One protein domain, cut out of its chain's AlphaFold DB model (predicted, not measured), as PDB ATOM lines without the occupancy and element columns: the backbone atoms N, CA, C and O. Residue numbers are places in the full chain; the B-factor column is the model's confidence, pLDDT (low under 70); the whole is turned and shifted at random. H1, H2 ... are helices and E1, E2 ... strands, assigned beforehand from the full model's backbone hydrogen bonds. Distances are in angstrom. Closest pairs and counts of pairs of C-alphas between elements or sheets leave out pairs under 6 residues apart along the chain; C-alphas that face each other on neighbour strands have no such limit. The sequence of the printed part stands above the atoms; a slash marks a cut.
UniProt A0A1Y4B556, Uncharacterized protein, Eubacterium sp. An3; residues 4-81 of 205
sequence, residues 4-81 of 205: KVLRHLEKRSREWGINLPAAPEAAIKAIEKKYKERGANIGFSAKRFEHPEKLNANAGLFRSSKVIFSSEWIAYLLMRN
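AT A GLANCE: This is residues 4 to 81 of the 205 residues of an uncharacterized protein of Eubacterium sp. An3 (UniProt A0A1Y4B556). A short parallel pair of strands, E1 and E2, lies between H2 on the E1 side and the long loop of residues 46 to 66, whose residues 57 to 58 pair antiparallel with E2. H3 follows directly on E2 and packs on H1. The 78 printed residues, mostly helix in the named elements, run H1 H2 E1 E2 H3; the whole is compact, radius of gyration 12.4 A, spanning 39 by 28 by 18 A.

IN THESE COORDINATES: Find C-alpha 42 at (5.797, 27.831, 35.017), where E1, residues 42 to 45, begins; E2 is residues 67 to 70. H2, residues 24 to 37, runs 20.1 A; H1, residues 4 to 16, 18.2 A; H3, residues 71 to 79, 12.4 A to C-alpha 79 at (10.640, 45.221, 29.645).

HOW THE PARTS SIT: Between E1 and E2, parallel at 34 degrees, N 43 and O 67 are 2.9 A apart. H2 comes closest to E1 at C-alphas Glu 32 and Ile 42, 5.8 A. H1 and H3 touch, closest at C-alphas Val 5 and Ser 71, 5.4 A, at a steep tilt of 52 degrees. In H1, H2 and H3 every O i to N i+4 pair is within hydrogen-bond range.

THE WHOLE: C-alphas Gly 17 and Phe 62, the farthest apart, are 38.9 A apart. The printed part has no cut, the link E1 to E2 is long, and no printed residue is under 70 in pLDDT.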
ATOM      1  N   LYS A   4      -5.324  40.848  36.224       90.38
ATOM      2  CA  LYS A   4      -4.477  41.573  37.185       90.38
ATOM      3  C   LYS A   4      -2.993  41.591  36.788       90.38
ATOM      4  O   LYS A   4      -2.331  42.570  37.102       90.38
ATOM      5  N   VAL A   5      -2.494  40.573  36.081       93.25
ATOM      6  CA  VAL A   5      -1.107  40.553  35.580       93.25
ATOM      7  C   VAL A   5      -0.916  41.633  34.514       93.25
ATOM      8  O   VAL A   5       0.044  42.386  34.588       93.25
ATOM      9  N   LEU A   6      -1.867  41.781  33.589       94.00
ATOM     10  CA  LEU A   6      -1.821  42.828  32.560       94.00
ATOM     11  C   LEU A   6      -1.868  44.234  33.164       94.00
ATOM     12  O   LEU A   6      -1.022  45.061  32.854       94.00
ATOM     13  N   ARG A   7      -2.770  44.475  34.125       93.88
ATOM     14  CA  ARG A   7      -2.812  45.759  34.849       93.88
ATOM     15  C   ARG A   7      -1.501  46.081  35.570       93.88
ATOM     16  O   ARG A   7      -1.114  47.245  35.647       93.88
ATOM     17  N   HIS A   8      -0.819  45.066  36.103       95.06
ATOM     18  CA  HIS A   8       0.507  45.236  36.704       95.06
ATOM     19  C   HIS A   8       1.552  45.640  35.660       95.06
ATOM     20  O   HIS A   8       2.321  46.567  35.893       95.06
ATOM     21  N   LEU A   9       1.543  44.986  34.496       96.19
ATOM     22  CA  LEU A   9       2.426  45.308  33.374       96.19
ATOM     23  C   LEU A   9       2.207  46.733  32.857       96.19
ATOM     24  O   LEU A   9       3.172  47.474  32.707       96.19
ATOM     25  N   GLU A  10       0.957  47.149  32.662       96.00
ATOM     26  CA  GLU A  10       0.606  48.518  32.258       96.00
ATOM     27  C   GLU A  10       1.077  49.554  33.287       96.00
ATOM     28  O   GLU A  10       1.595  50.610  32.926       96.00
ATOM     29  N   LYS A  11       0.917  49.249  34.582       96.06
ATOM     30  CA  LYS A  11       1.421  50.099  35.664       96.06
ATOM     31  C   LYS A  11       2.943  50.241  35.583       96.06
ATOM     32  O   LYS A  11       3.432  51.366  35.565       96.06
ATOM     33  N   ARG A  12       3.680  49.127  35.489       96.62
ATOM     34  CA  ARG A  12       5.149  49.143  35.387       96.62
ATOM     35  C   ARG A  12       5.643  49.815  34.111       96.62
ATOM     36  O   ARG A  12       6.621  50.545  34.171       96.62
ATOM     37  N   SER A  13       4.944  49.639  32.995       97.44
ATOM     38  CA  SER A  13       5.253  50.317  31.733       97.44
ATOM     39  C   SER A  13       5.238  51.839  31.892       97.44
ATOM     40  O   SER A  13       6.210  52.500  31.525       97.44
ATOM     41  N   ARG A  14       4.200  52.387  32.544       97.62
ATOM     42  CA  ARG A  14       4.121  53.822  32.864       97.62
ATOM     43  C   ARG A  14       5.209  54.271  33.839       97.62
ATOM     44  O   ARG A  14       5.836  55.293  33.610       97.62
ATOM     45  N   GLU A  15       5.438  53.513  34.911       97.00
ATOM     46  CA  GLU A  15       6.435  53.861  35.938       97.00
ATOM     47  C   GLU A  15       7.877  53.804  35.422       97.00
ATOM     48  O   GLU A  15       8.729  54.560  35.878       97.00
ATOM     49  N   TRP A  16       8.171  52.884  34.504       97.12
ATOM     50  CA  TRP A  16       9.517  52.680  33.973       97.12
ATOM     51  C   TRP A  16       9.775  53.440  32.677       97.12
ATOM     52  O   TRP A  16      10.929  53.490  32.260       97.12
ATOM     53  N   GLY A  17       8.740  53.997  32.042       97.44
ATOM     54  CA  GLY A  17       8.855  54.643  30.734       97.44
ATOM     55  C   GLY A  17       9.249  53.670  29.619       97.44
ATOM     56  O   GLY A  17       9.902  54.072  28.663       97.44
ATOM     57  N   ILE A  18       8.896  52.385  29.753       97.25
ATOM     58  CA  ILE A  18       9.229  51.333  28.783       97.25
ATOM     59  C   ILE A  18       7.931  50.771  28.216       97.25
ATOM     60  O   ILE A  18       7.050  50.349  28.966       97.25
ATOM     61  N   ASN A  19       7.814  50.753  26.891       96.06
ATOM     62  CA  ASN A  19       6.630  50.232  26.219       96.06
ATOM     63  C   ASN A  19       6.506  48.717  26.399       96.06
ATOM     64  O   ASN A  19       7.488  47.976  26.321       96.06
ATOM     65  N   LEU A  20       5.274  48.253  26.593       95.56
ATOM     66  CA  LEU A  20       4.974  46.829  26.518       95.56
ATOM     67  C   LEU A  20       5.127  46.313  25.079       95.56
ATOM     68  O   LEU A  20       4.938  47.074  24.125       95.56
ATOM     69  N   PRO A  21       5.387  45.007  24.904       94.19
ATOM     70  CA  PRO A  21       5.240  44.362  23.604       94.19
ATOM     71  C   PRO A  21       3.833  44.585  23.035       94.19
ATOM     72  O   PRO A  21       2.867  44.614  23.793       94.19
ATOM     73  N   ALA A  22       3.697  44.651  21.708       93.12
ATOM     74  CA  ALA A  22       2.404  44.875  21.046       93.12
ATOM     75  C   ALA A  22       1.331  43.825  21.407       93.12
ATOM     76  O   ALA A  22       0.146  44.136  21.447       93.12
ATOM     77  N   ALA A  23       1.749  42.589  21.702       95.12
ATOM     78  CA  ALA A  23       0.885  41.511  22.177       95.12
ATOM     79  C   ALA A  23       1.443  40.909  23.484       95.12
ATOM     80  O   ALA A  23       2.067  39.837  23.448       95.12
ATOM     81  N   PRO A  24       1.247  41.567  24.646       94.38
ATOM     82  CA  PRO A  24       1.812  41.129  25.923       94.38
ATOM     83  C   PRO A  24       1.402  39.699  26.272       94.38
ATOM     84  O   PRO A  24       2.223  38.894  26.705       94.38
ATOM     85  N   GLU A  25       0.150  39.332  26.016       94.88
ATOM     86  CA  GLU A  25      -0.366  38.007  26.326       94.88
ATOM     87  C   GLU A  25       0.336  36.893  25.547       94.88
ATOM     88  O   GLU A  25       0.600  35.813  26.090       94.88
ATOM     89  N   ALA A  26       0.617  37.144  24.268       96.06
ATOM     90  CA  ALA A  26       1.329  36.205  23.416       96.06
ATOM     91  C   ALA A  26       2.786  36.061  23.876       96.06
ATOM     92  O   ALA A  26       3.281  34.938  23.977       96.06
ATOM     93  N   ALA A  27       3.434  37.172  24.248       96.56
ATOM     94  CA  ALA A  27       4.793  37.167  24.784       96.56
ATOM     95  C   ALA A  27       4.900  36.357  26.091       96.56
ATOM     96  O   ALA A  27       5.804  35.534  26.244       96.56
ATOM     97  N   ILE A  28       3.928  36.497  27.000       96.75
ATOM     98  CA  ILE A  28       3.871  35.712  28.246       96.75
ATOM     99  C   ILE A  28       3.737  34.218  27.945       96.75
ATOM    100  O   ILE A  28       4.477  33.403  28.500       96.75
ATOM    101  N   LYS A  29       2.824  33.840  27.041       96.56
ATOM    102  CA  LYS A  29       2.652  32.436  26.634       96.56
ATOM    103  C   LYS A  29       3.910  31.868  25.978       96.56
ATOM    104  O   LYS A  29       4.221  30.700  26.200       96.56
ATOM    105  N   ALA A  30       4.632  32.671  25.198       96.81
ATOM    106  CA  ALA A  30       5.895  32.261  24.596       96.81
ATOM    107  C   ALA A  30       6.960  31.967  25.666       96.81
ATOM    108  O   ALA A  30       7.643  30.948  25.577       96.81
ATOM    109  N   ILE A  31       7.041  32.788  26.720       96.88
ATOM    110  CA  ILE A  31       7.916  32.535  27.874       96.88
ATOM    111  C   ILE A  31       7.511  31.241  28.591       96.88
ATOM    112  O   ILE A  31       8.355  30.370  28.799       96.88
ATOM    113  N   GLU A  32       6.229  31.062  28.925       97.31
ATOM    114  CA  GLU A  32       5.753  29.826  29.568       97.31
ATOM    115  C   GLU A  32       6.069  28.581  28.718       97.31
ATOM    116  O   GLU A  32       6.532  27.569  29.250       97.31
ATOM    117  N   LYS A  33       5.874  28.665  27.394       97.31
ATOM    118  CA  LYS A  33       6.189  27.591  26.441       97.31
ATOM    119  C   LYS A  33       7.689  27.279  26.414       97.31
ATOM    120  O   LYS A  33       8.044  26.114  26.574       97.31
ATOM    121  N   LYS A  34       8.549  28.299  26.311       96.44
ATOM    122  CA  LYS A  34      10.018  28.158  26.323       96.44
ATOM    123  C   LYS A  34      10.507  27.362  27.533       96.44
ATOM    124  O   LYS A  34      11.359  26.489  27.395       96.44
ATOM    125  N   TYR A  35       9.993  27.657  28.728       95.25
ATOM    126  CA  TYR A  35      10.402  26.934  29.938       95.25
ATOM    127  C   TYR A  35       9.763  25.550  30.038       95.25
ATOM    128  O   TYR A  35      10.425  24.611  30.482       95.25
ATOM    129  N   LYS A  36       8.532  25.380  29.542       95.12
ATOM    130  CA  LYS A  36       7.888  24.065  29.460       95.12
ATOM    131  C   LYS A  36       8.664  23.099  28.561       95.12
ATOM    132  O   LYS A  36       8.843  21.949  28.945       95.12
ATOM    133  N   GLU A  37       9.158  23.561  27.415       94.44
ATOM    134  CA  GLU A  37      10.007  22.778  26.497       94.44
ATOM    135  C   GLU A  37      11.341  22.368  27.138       94.44
ATOM    136  O   GLU A  37      11.912  21.343  26.783       94.44
ATOM    137  N   ARG A  38      11.795  23.119  28.146       91.00
ATOM    138  CA  ARG A  38      12.969  22.804  28.975       91.00
ATOM    139  C   ARG A  38      12.622  21.987  30.228       91.00
ATOM    140  O   ARG A  38      13.424  21.908  31.151       91.00
ATOM    141  N   GLY A  39      11.417  21.418  30.295       90.44
ATOM    142  CA  GLY A  39      10.969  20.567  31.402       90.44
ATOM    143  C   GLY A  39      10.445  21.311  32.636       90.44
ATOM    144  O   GLY A  39      10.129  20.673  33.638       90.44
ATOM    145  N   ALA A  40      10.299  22.639  32.587       92.88
ATOM    146  CA  ALA A  40       9.823  23.448  33.708       92.88
ATOM    147  C   ALA A  40       8.427  24.037  33.438       92.88
ATOM    148  O   ALA A  40       8.251  24.951  32.635       92.88
ATOM    149  N   ASN A  41       7.409  23.551  34.153       95.00
ATOM    150  CA  ASN A  41       6.056  24.107  34.065       95.00
ATOM    151  C   ASN A  41       5.929  25.358  34.947       95.00
ATOM    152  O   ASN A  41       5.866  25.243  36.176       95.00
ATOM    153  N   ILE A  42       5.861  26.538  34.324       96.50
ATOM    154  CA  ILE A  42       5.797  27.831  35.017       96.50
ATOM    155  C   ILE A  42       4.515  28.618  34.706       96.50
ATOM    156  O   ILE A  42       3.768  28.308  33.773       96.50
ATOM    157  N   GLY A  43       4.249  29.660  35.488       95.81
ATOM    158  CA  GLY A  43       3.314  30.718  35.115       95.81
ATOM    159  C   GLY A  43       3.364  31.908  36.059       95.81
ATOM    160  O   GLY A  43       4.149  31.924  37.003       95.81
ATOM    161  N   PHE A  44       2.511  32.899  35.808       95.31
ATOM    162  CA  PHE A  44       2.555  34.189  36.500       95.31
ATOM    163  C   PHE A  44       1.212  34.542  37.144       95.31
ATOM    164  O   PHE A  44       0.154  34.319  36.551       95.31
ATOM    165  N   SER A  45       1.244  35.102  38.354       93.19
ATOM    166  CA  SER A  45       0.041  35.505  39.091       93.19
ATOM    167  C   SER A  45       0.255  36.799  39.867       93.19
ATOM    168  O   SER A  45       1.311  37.025  40.458       93.19
ATOM    169  N   ALA A  46      -0.794  37.619  39.915       87.94
ATOM    170  CA  ALA A  46      -0.856  38.805  40.769       87.94
ATOM    171  C   ALA A  46      -1.712  38.572  42.030       87.94
ATOM    172  O   ALA A  46      -1.860  39.470  42.850       87.94
ATOM    173  N   LYS A  47      -2.339  37.392  42.164       86.94
ATOM    174  CA  LYS A  47      -3.222  37.040  43.292       86.94
ATOM    175  C   LYS A  47      -2.575  36.102  44.304       86.94
ATOM    176  O   LYS A  47      -2.966  36.108  45.462       86.94
ATOM    177  N   ARG A  48      -1.635  35.264  43.860       82.12
ATOM    178  CA  ARG A  48      -1.029  34.216  44.696       82.12
ATOM    179  C   ARG A  48      -0.047  34.754  45.741       82.12
ATOM    180  O   ARG A  48       0.338  34.019  46.641       82.12
ATOM    181  N   PHE A  49       0.354  36.013  45.616       83.56
ATOM    182  CA  PHE A  49       1.297  36.662  46.512       83.56
ATOM    183  C   PHE A  49       0.626  37.859  47.165       83.56
ATOM    184  O   PHE A  49      -0.052  38.623  46.484       83.56
ATOM    185  N   GLU A  50       0.869  38.036  48.460       79.88
ATOM    186  CA  GLU A  50       0.459  39.229  49.209       79.88
ATOM    187  C   GLU A  50       1.086  40.504  48.622       79.88
ATOM    188  O   GLU A  50       0.436  41.539  48.523       79.88
ATOM    189  N   HIS A  51       2.327  40.382  48.140       81.62
ATOM    190  CA  HIS A  51       3.103  41.448  47.509       81.62
ATOM    191  C   HIS A  51       3.482  41.071  46.066       81.62
ATOM    192  O   HIS A  51       4.608  40.613  45.823       81.62
ATOM    193  N   PRO A  52       2.554  41.172  45.098       79.50
ATOM    194  CA  PRO A  52       2.805  40.801  43.703       79.50
ATOM    195  C   PRO A  52       3.810  41.723  42.985       79.50
ATOM    196  O   PRO A  52       4.360  41.331  41.956       79.50
ATOM    197  N   GLU A  53       4.081  42.906  43.538       82.69
ATOM    198  CA  GLU A  53       5.094  43.878  43.104       82.69
ATOM    199  C   GLU A  53       6.524  43.534  43.539       82.69
ATOM    200  O   GLU A  53       7.472  44.194  43.119       82.69
ATOM    201  N   LYS A  54       6.695  42.505  44.376       89.12
ATOM    202  CA  LYS A  54       8.007  41.967  44.759       89.12
ATOM    203  C   LYS A  54       8.323  40.733  43.919       89.12
ATOM    204  O   LYS A  54       7.422  40.000  43.505       89.12
ATOM    205  N   LEU A  55       9.609  40.451  43.714       93.62
ATOM    206  CA  LEU A  55      10.087  39.258  43.005       93.62
ATOM    207  C   LEU A  55       9.891  37.996  43.862       93.62
ATOM    208  O   LEU A  55      10.787  37.575  44.598       93.62
ATOM    209  N   ASN A  56       8.702  37.401  43.781       93.06
ATOM    210  CA  ASN A  56       8.321  36.199  44.519       93.06
ATOM    211  C   ASN A  56       8.116  35.020  43.571       93.06
ATOM    212  O   ASN A  56       7.734  35.197  42.413       93.06
ATOM    213  N   ALA A  57       8.353  33.820  44.080       94.62
ATOM    214  CA  ALA A  57       8.065  32.576  43.392       94.62
ATOM    215  C   ALA A  57       7.503  31.562  44.399       94.62
ATOM    216  O   ALA A  57       7.555  31.784  45.608       94.62
ATOM    217  N   ASN A  58       6.847  30.524  43.892       92.88
ATOM    218  CA  ASN A  58       6.312  29.444  44.704       92.88
ATOM    219  C   ASN A  58       6.235  28.154  43.886       92.88
ATOM    220  O   ASN A  58       5.563  28.098  42.849       92.88
ATOM    221  N   ALA A  59       6.863  27.102  44.398       90.88
ATOM    222  CA  ALA A  59       6.913  25.778  43.799       90.88
ATOM    223  C   ALA A  59       5.529  25.108  43.679       90.88
ATOM    224  O   ALA A  59       5.288  24.330  42.752       90.88
ATOM    225  N   GLY A  60       4.593  25.430  44.573       86.44
ATOM    226  CA  GLY A  60       3.364  24.663  44.772       86.44
ATOM    227  C   GLY A  60       3.595  23.403  45.609       86.44
ATOM    228  O   GLY A  60       4.719  23.083  45.975       86.44
ATOM    229  N   LEU A  61       2.506  22.709  45.946       80.12
ATOM    230  CA  LEU A  61       2.525  21.638  46.948       80.12
ATOM    231  C   LEU A  61       3.038  20.295  46.407       80.12
ATOM    232  O   LEU A  61       3.638  19.520  47.142       80.12
ATOM    233  N   PHE A  62       2.796  20.007  45.128       83.50
ATOM    234  CA  PHE A  62       3.135  18.722  44.510       83.50
ATOM    235  C   PHE A  62       4.276  18.860  43.505       83.50
ATOM    236  O   PHE A  62       4.424  19.902  42.864       83.50
ATOM    237  N   ARG A  63       5.014  17.771  43.264       81.06
ATOM    238  CA  ARG A  63       6.103  17.729  42.270       81.06
ATOM    239  C   ARG A  63       5.648  18.129  40.858       81.06
ATOM    240  O   ARG A  63       6.379  18.810  40.151       81.06
ATOM    241  N   SER A  64       4.421  17.775  40.476       85.94
ATOM    242  CA  SER A  64       3.801  18.151  39.194       85.94
ATOM    243  C   SER A  64       3.201  19.563  39.173       85.94
ATOM    244  O   SER A  64       2.760  20.030  38.121       85.94
ATOM    245  N   SER A  65       3.164  20.258  40.317       91.00
ATOM    246  CA  SER A  65       2.595  21.604  40.399       91.00
ATOM    247  C   SER A  65       3.370  22.565  39.512       91.00
ATOM    248  O   SER A  65       4.591  22.486  39.381       91.00
ATOM    249  N   LYS A  66       2.658  23.524  38.930       93.81
ATOM    250  CA  LYS A  66       3.270  24.648  38.227       93.81
ATOM    251  C   LYS A  66       4.024  25.538  39.228       93.81
ATOM    252  O   LYS A  66       3.461  25.871  40.271       93.81
ATOM    253  N   VAL A  67       5.257  25.937  38.903       96.56
ATOM    254  CA  VAL A  67       5.960  27.007  39.634       96.56
ATOM    255  C   VAL A  67       5.315  28.334  39.252       96.56
ATOM    256  O   VAL A  67       5.258  28.683  38.072       96.56
ATOM    257  N   ILE A  68       4.793  29.065  40.228       96.38
ATOM    258  CA  ILE A  68       4.164  30.360  39.978       96.38
ATOM    259  C   ILE A  68       5.111  31.472  40.394       96.38
ATOM    260  O   ILE A  68       5.645  31.442  41.496       96.38
ATOM    261  N   PHE A  69       5.268  32.465  39.532       97.06
ATOM    262  CA  PHE A  69       6.020  33.687  39.774       97.06
ATOM    263  C   PHE A  69       5.071  34.874  39.931       97.06
ATOM    264  O   PHE A  69       3.947  34.870  39.415       97.06
ATOM    265  N   SER A  70       5.504  35.895  40.663       95.88
ATOM    266  CA  SER A  70       4.753  37.144  40.787       95.88
ATOM    267  C   SER A  70       4.644  37.884  39.452       95.88
ATOM    268  O   SER A  70       5.420  37.651  38.521       95.88
ATOM    269  N   SER A  71       3.690  38.811  39.350       95.38
ATOM    270  CA  SER A  71       3.576  39.689  38.181       95.38
ATOM    271  C   SER A  71       4.790  40.607  38.000       95.38
ATOM    272  O   SER A  71       5.061  41.040  36.883       95.38
ATOM    273  N   GLU A  72       5.556  40.871  39.061       96.31
ATOM    274  CA  GLU A  72       6.811  41.614  38.951       96.31
ATOM    275  C   GLU A  72       7.847  40.889  38.084       96.31
ATOM    276  O   GLU A  72       8.491  41.524  37.255       96.31
ATOM    277  N   TRP A  73       7.969  39.561  38.196       97.38
ATOM    278  CA  TRP A  73       8.920  38.806  37.371       97.38
ATOM    279  C   TRP A  73       8.654  38.974  35.883       97.38
ATOM    280  O   TRP A  73       9.578  39.223  35.115       97.38
ATOM    281  N   ILE A  74       7.390  38.876  35.472       96.69
ATOM    282  CA  ILE A  74       7.050  39.011  34.057       96.69
ATOM    283  C   ILE A  74       7.221  40.448  33.552       96.69
ATOM    284  O   ILE A  74       7.536  40.638  32.384       96.69
ATOM    285  N   ALA A  75       7.101  41.457  34.422       97.19
ATOM    286  CA  ALA A  75       7.435  42.833  34.060       97.19
ATOM    287  C   ALA A  75       8.921  42.971  33.699       97.19
ATOM    288  O   ALA A  75       9.242  43.514  32.642       97.19
ATOM    289  N   TYR A  76       9.820  42.421  34.522       97.50
ATOM    290  CA  TYR A  76      11.255  42.409  34.221       97.50
ATOM    291  C   TYR A  76      11.567  41.615  32.947       97.50
ATOM    292  O   TYR A  76      12.245  42.133  32.065       97.50
ATOM    293  N   LEU A  77      11.009  40.410  32.798       97.44
ATOM    294  CA  LEU A  77      11.255  39.551  31.633       97.44
ATOM    295  C   LEU A  77      10.744  40.128  30.301       97.44
ATOM    296  O   LEU A  77      11.216  39.712  29.248       97.44
ATOM    297  N   LEU A  78       9.772  41.043  30.319       97.19
ATOM    298  CA  LEU A  78       9.258  41.669  29.096       97.19
ATOM    299  C   LEU A  78       9.880  43.035  28.798       97.19
ATOM    300  O   LEU A  78       9.997  43.384  27.629       97.19
ATOM    301  N   MET A  79      10.243  43.814  29.822       96.81
ATOM    302  CA  MET A  79      10.640  45.221  29.645       96.81
ATOM    303  C   MET A  79      12.089  45.523  30.033       96.81
ATOM    304  O   MET A  79      12.621  46.547  29.622       96.81
ATOM    305  N   ARG A  80      12.738  44.675  30.835       95.50
ATOM    306  CA  ARG A  80      14.105  44.890  31.344       95.50
ATOM    307  C   ARG A  80      14.935  43.607  31.280       95.50
ATOM    308  O   ARG A  80      15.703  43.321  32.184       95.50
ATOM    309  N   ASN A  81      14.713  42.785  30.257       94.69
ATOM    310  CA  ASN A  81      15.289  41.447  30.186       94.69
ATOM    311  C   ASN A  81      16.735  41.465  29.688       94.69
ATOM    312  O   ASN A  81      17.004  41.156  28.526       94.69
TER     313      ASN A  81